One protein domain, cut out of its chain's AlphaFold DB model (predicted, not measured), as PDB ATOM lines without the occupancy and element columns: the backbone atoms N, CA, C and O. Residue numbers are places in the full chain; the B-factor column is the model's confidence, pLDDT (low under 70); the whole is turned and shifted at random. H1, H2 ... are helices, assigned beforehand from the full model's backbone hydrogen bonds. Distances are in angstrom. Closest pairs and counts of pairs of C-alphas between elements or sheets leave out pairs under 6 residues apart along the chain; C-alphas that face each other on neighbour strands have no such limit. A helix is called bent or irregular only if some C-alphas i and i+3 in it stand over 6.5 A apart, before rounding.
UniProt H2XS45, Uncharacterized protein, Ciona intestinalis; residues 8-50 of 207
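This is residues 8 to 50 of the 207 residues of an uncharacterized protein of Ciona intestinalis (UniProt H2XS45). A long helix, H2, and a shorter one, H1, meet near their ends as a wide-open L, with nothing packed in the corner. The printed part has 43 residues with two named helices, H1 then H2, and no named strand; the class is all helix. It is extended, with a radius of gyration of the C-alphas of 16.7 A and spans of 52 by 19 by 6 A.

H2, residues 25 to 49, is 34.4 A long and ends with C-alpha 49 at (66.046, -22.777, -0.411). It has a kink of 29 degrees near residue 32, yet it is neither bent nor irregular, but only just: C-alphas 32 and 35 are 6.2 A apart. H1, residues 8 to 23, is 22.6 A long and begins with C-alpha 8 at (90.391, 2.775, 38.273).

H2 and H1 only just touch, only at the corner by their tight link, with 3 pairs of C-alphas within 8 A. H1 touches with residues 21 to 22 alone and H2 with residues 27 to 28 alone; the closest C-alphas, of Lys 21 and Thr 28, are 6.3 A apart. Their lines are only just about perpendicular, at 70.3 degrees. In H1 every O i to N i+4 pair is within hydrogen-bond range; in H2, 19 of 21 are.

The C-alphas farthest apart, of Thr 8 and Ala 49, are 52.4 A apart. Residues 8 to 19, 22 to 27 and 30 to 50 stand free. The printed part has no cut. Its mean pLDDT is 86.1, and residue 50 is under 70.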
ATOM      1  N   THR A   8      91.264   3.133  37.146       85.75
ATOM      2  CA  THR A   8      90.391   2.775  38.273       85.75
ATOM      3  C   THR A   8      88.931   3.113  37.983       85.75
ATOM      4  O   THR A   8      88.056   2.317  38.315       85.75
ATOM      5  N   GLN A   9      88.656   4.228  37.300       86.00
ATOM      6  CA  GLN A   9      87.292   4.596  36.908       86.00
ATOM      7  C   GLN A   9      86.730   3.637  35.846       86.00
ATOM      8  O   GLN A   9      85.623   3.124  36.009       86.00
ATOM      9  N   VAL A  10      87.517   3.310  34.813       90.38
ATOM     10  CA  VAL A  10      87.144   2.341  33.768       90.38
ATOM     11  C   VAL A  10      86.887   0.960  34.369       90.38
ATOM     12  O   VAL A  10      85.872   0.338  34.063       90.38
ATOM     13  N   LYS A  11      87.743   0.491  35.287       90.25
ATOM     14  CA  LYS A  11      87.567  -0.809  35.953       90.25
ATOM     15  C   LYS A  11      86.252  -0.877  36.733       90.25
ATOM     16  O   LYS A  11      85.541  -1.876  36.639       90.25
ATOM     17  N   VAL A  12      85.906   0.182  37.468       91.62
ATOM     18  CA  VAL A  12      84.645   0.257  38.224       91.62
ATOM     19  C   VAL A  12      83.435   0.311  37.285       91.62
ATOM     20  O   VAL A  12      82.448  -0.385  37.521       91.62
ATOM     21  N   LEU A  13      83.517   1.074  36.191       89.75
ATOM     22  CA  LEU A  13      82.460   1.162  35.177       89.75
ATOM     23  C   LEU A  13      82.207  -0.182  34.480       89.75
ATOM     24  O   LEU A  13      81.060  -0.620  34.392       89.75
ATOM     25  N   VAL A  14      83.262  -0.876  34.042       91.25
ATOM     26  CA  VAL A  14      83.159  -2.208  33.422       91.25
ATOM     27  C   VAL A  14      82.596  -3.223  34.412       91.25
ATOM     28  O   VAL A  14      81.704  -3.988  34.058       91.25
ATOM     29  N   TYR A  15      83.051  -3.198  35.667       92.31
ATOM     30  CA  TYR A  15      82.544  -4.094  36.704       92.31
ATOM     31  C   TYR A  15      81.052  -3.865  36.983       92.31
ATOM     32  O   TYR A  15      80.277  -4.822  37.042       92.31
ATOM     33  N   ARG A  16      80.614  -2.602  37.076       90.56
ATOM     34  CA  ARG A  16      79.196  -2.249  37.231       90.56
ATOM     35  C   ARG A  16      78.366  -2.734  36.041       90.56
ATOM     36  O   ARG A  16      77.327  -3.356  36.252       90.56
ATOM     37  N   ASN A  17      78.827  -2.504  34.812       87.56
ATOM     38  CA  ASN A  17      78.141  -2.958  33.599       87.56
ATOM     39  C   ASN A  17      78.079  -4.489  33.505       87.56
ATOM     40  O   ASN A  17      77.037  -5.043  33.160       87.56
ATOM     41  N   TYR A  18      79.144  -5.186  33.901       86.62
ATOM     42  CA  TYR A  18      79.160  -6.644  33.991       86.62
ATOM     43  C   TYR A  18      78.144  -7.170  35.016       86.62
ATOM     44  O   TYR A  18      77.382  -8.083  34.707       86.62
ATOM     45  N   LEU A  19      78.077  -6.585  36.219       85.88
ATOM     46  CA  LEU A  19      77.103  -6.986  37.242       85.88
ATOM     47  C   LEU A  19      75.654  -6.738  36.801       85.88
ATOM     48  O   LEU A  19      74.789  -7.580  37.048       85.88
ATOM     49  N   LEU A  20      75.391  -5.620  36.116       83.88
ATOM     50  CA  LEU A  20      74.078  -5.327  35.533       83.88
ATOM     51  C   LEU A  20      73.696  -6.374  34.477       83.88
ATOM     52  O   LEU A  20      72.599  -6.933  34.539       83.88
ATOM     53  N   LYS A  21      74.632  -6.720  33.587       81.00
ATOM     54  CA  LYS A  21      74.452  -7.732  32.537       81.00
ATOM     55  C   LYS A  21      74.320  -9.158  33.107       81.00
ATOM     56  O   LYS A  21      73.553  -9.973  32.600       81.00
ATOM     57  N   LYS A  22      74.975  -9.448  34.239       80.94
ATOM     58  CA  LYS A  22      74.839 -10.707  34.998       80.94
ATOM     59  C   LYS A  22      73.494 -10.829  35.722       80.94
ATOM     60  O   LYS A  22      73.004 -11.947  35.891       80.94
ATOM     61  N   ARG A  23      72.906  -9.710  36.169       86.06
ATOM     62  CA  ARG A  23      71.579  -9.676  36.809       86.06
ATOM     63  C   ARG A  23      70.458  -9.853  35.784       86.06
ATOM     64  O   ARG A  23      69.500 -10.564  36.064       86.06
ATOM     65  N   ARG A  24      70.592  -9.262  34.594       82.00
ATOM     66  CA  ARG A  24      69.620  -9.371  33.493       82.00
ATOM     67  C   ARG A  24      69.966 -10.502  32.526       82.00
ATOM     68  O   ARG A  24      70.221 -10.282  31.349       82.00
ATOM     69  N   ARG A  25      70.001 -11.739  33.032       73.44
ATOM     70  CA  ARG A  25      70.439 -12.906  32.244       73.44
ATOM     71  C   ARG A  25      69.613 -13.142  30.977       73.44
ATOM     72  O   ARG A  25      70.184 -13.594  29.996       73.44
ATOM     73  N   SER A  26      68.314 -12.834  30.993       73.81
ATOM     74  CA  SER A  26      67.414 -13.012  29.844       73.81
ATOM     75  C   SER A  26      67.759 -12.095  28.668       73.81
ATOM     76  O   SER A  26      67.841 -12.569  27.542       73.81
ATOM     77  N   GLU A  27      68.028 -10.813  28.932       78.44
ATOM     78  CA  GLU A  27      68.405  -9.825  27.909       78.44
ATOM     79  C   GLU A  27      69.771 -10.178  27.297       78.44
ATOM     80  O   GLU A  27      69.920 -10.241  26.081       78.44
ATOM     81  N   THR A  28      70.745 -10.541  28.137       77.12
ATOM     82  CA  THR A  28      72.085 -10.974  27.706       77.12
ATOM     83  C   THR A  28      72.057 -12.253  26.866       77.12
ATOM     84  O   THR A  28      72.837 -12.415  25.930       77.12
ATOM     85  N   PHE A  29      71.168 -13.183  27.218       77.69
ATOM     86  CA  PHE A  29      70.972 -14.436  26.496       77.69
ATOM     87  C   PHE A  29      70.333 -14.184  25.128       77.69
ATOM     88  O   PHE A  29      70.791 -14.738  24.132       77.69
ATOM     89  N   GLN A  30      69.341 -13.291  25.061       84.44
ATOM     90  CA  GLN A  30      68.717 -12.875  23.808       84.44
ATOM     91  C   GLN A  30      69.709 -12.154  22.885       84.44
ATOM     92  O   GLN A  30      69.751 -12.472  21.700       84.44
ATOM     93  N   GLU A  31      70.547 -11.256  23.414       85.62
ATOM     94  CA  GLU A  31      71.591 -10.562  22.640       85.62
ATOM     95  C   GLU A  31      72.580 -11.524  21.968       85.62
ATOM     96  O   GLU A  31      73.072 -11.231  20.882       85.62
ATOM     97  N   LEU A  32      72.872 -12.672  22.590       85.38
ATOM     98  CA  LEU A  32      73.794 -13.669  22.042       85.38
ATOM     99  C   LEU A  32      73.097 -14.673  21.111       85.38
ATOM    100  O   LEU A  32      73.654 -15.072  20.091       85.38
ATOM    101  N   ILE A  33      71.882 -15.096  21.456       88.88
ATOM    102  CA  ILE A  33      71.177 -16.161  20.730       88.88
ATOM    103  C   ILE A  33      70.433 -15.643  19.517       88.88
ATOM    104  O   ILE A  33      70.360 -16.355  18.524       88.88
ATOM    105  N   MET A  34      69.925 -14.414  19.553       87.06
ATOM    106  CA  MET A  34      69.268 -13.802  18.403       87.06
ATOM    107  C   MET A  34      70.176 -13.768  17.155       87.06
ATOM    108  O   MET A  34      69.749 -14.287  16.123       87.06
ATOM    109  N   PRO A  35      71.423 -13.251  17.199       91.12
ATOM    110  CA  PRO A  35      72.295 -13.281  16.025       91.12
ATOM    111  C   PRO A  35      72.662 -14.713  15.612       91.12
ATOM    112  O   PRO A  35      72.690 -15.011  14.420       91.12
ATOM    113  N   LEU A  36      72.871 -15.624  16.570       92.56
ATOM    114  CA  LEU A  36      73.156 -17.032  16.276       92.56
ATOM    115  C   LEU A  36      71.983 -17.713  15.549       92.56
ATOM    116  O   LEU A  36      72.187 -18.433  14.574       92.56
ATOM    117  N   TYR A  37      70.755 -17.442  15.990       93.44
ATOM    118  CA  TYR A  37      69.528 -17.932  15.373       93.44
ATOM    119  C   TYR A  37      69.416 -17.475  13.916       93.44
ATOM    120  O   TYR A  37      69.180 -18.302  13.036       93.44
ATOM    121  N   PHE A  38      69.663 -16.190  13.637       93.50
ATOM    122  CA  PHE A  38      69.651 -15.675  12.265       93.50
ATOM    123  C   PHE A  38      70.741 -16.301  11.391       93.50
ATOM    124  O   PHE A  38      70.469 -16.629  10.240       93.50
ATOM    125  N   VAL A  39      71.946 -16.531  11.920       94.44
ATOM    126  CA  VAL A  39      73.019 -17.208  11.170       94.44
ATOM    127  C   VAL A  39      72.622 -18.639  10.812       94.44
ATOM    128  O   VAL A  39      72.756 -19.038   9.657       94.44
ATOM    129  N   VAL A  40      72.087 -19.403  11.769       94.31
ATOM    130  CA  VAL A  40      71.609 -20.772  11.514       94.31
ATOM    131  C   VAL A  40      70.488 -20.768  10.472       94.31
ATOM    132  O   VAL A  40      70.521 -21.562   9.533       94.31
ATOM    133  N   LEU A  41      69.540 -19.837  10.585       92.94
ATOM    134  CA  LEU A  41      68.451 -19.677   9.625       92.94
ATOM    135  C   LEU A  41      68.971 -19.352   8.215       92.94
ATOM    136  O   LEU A  41      68.521 -19.960   7.247       92.94
ATOM    137  N   LEU A  42      69.964 -18.469   8.084       90.38
ATOM    138  CA  LEU A  42      70.591 -18.147   6.797       90.38
ATOM    139  C   LEU A  42      71.330 -19.343   6.188       90.38
ATOM    140  O   LEU A  42      71.266 -19.546   4.978       90.38
ATOM    141  N   VAL A  43      72.002 -20.161   7.004       91.12
ATOM    142  CA  VAL A  43      72.660 -21.392   6.534       91.12
ATOM    143  C   VAL A  43      71.630 -22.395   6.013       91.12
ATOM    144  O   VAL A  43      71.840 -22.993   4.957       91.12
ATOM    145  N   ILE A  44      70.501 -22.548   6.710       91.25
ATOM    146  CA  ILE A  44      69.393 -23.398   6.259       91.25
ATOM    147  C   ILE A  44      68.831 -22.869   4.933       91.25
ATOM    148  O   ILE A  44      68.721 -23.631   3.977       91.25
ATOM    149  N   LEU A  45      68.547 -21.568   4.826       90.12
ATOM    150  CA  LEU A  45      68.051 -20.972   3.581       90.12
ATOM    151  C   LEU A  45      69.039 -21.145   2.421       90.12
ATOM    152  O   LEU A  45      68.635 -21.534   1.328       90.12
ATOM    153  N   LYS A  46      70.335 -20.929   2.654       84.56
ATOM    154  CA  LYS A  46      71.372 -21.129   1.635       84.56
ATOM    155  C   LYS A  46      71.420 -22.578   1.148       84.56
ATOM    156  O   LYS A  46      71.514 -22.816  -0.047       84.56
ATOM    157  N   ASN A  47      71.374 -23.548   2.058       82.94
ATOM    158  CA  ASN A  47      71.550 -24.952   1.689       82.94
ATOM    159  C   ASN A  47      70.276 -25.593   1.119       82.94
ATOM    160  O   ASN A  47      70.374 -26.484   0.278       82.94
ATOM    161  N   PHE A  48      69.094 -25.163   1.573       82.06
ATOM    162  CA  PHE A  48      67.820 -25.796   1.214       82.06
ATOM    163  C   PHE A  48      66.951 -24.969   0.261       82.06
ATOM    164  O   PHE A  48      66.291 -25.560  -0.588       82.06
ATOM    165  N   ALA A  49      66.932 -23.638   0.382       75.44
ATOM    166  CA  ALA A  49      66.046 -22.777  -0.411       75.44
ATOM    167  C   ALA A  49      66.728 -22.201  -1.660       75.44
ATOM    168  O   ALA A  49      66.096 -22.090  -2.706       75.44
ATOM    169  N   TYR A  50      68.020 -21.878  -1.575       68.56
ATOM    170  CA  TYR A  50      68.767 -21.252  -2.665       68.56
ATOM    171  C   TYR A  50      69.932 -22.134  -3.096       68.56
ATOM    172  O   TYR A  50      71.091 -21.856  -2.797       68.56
TER     173      TYR A  50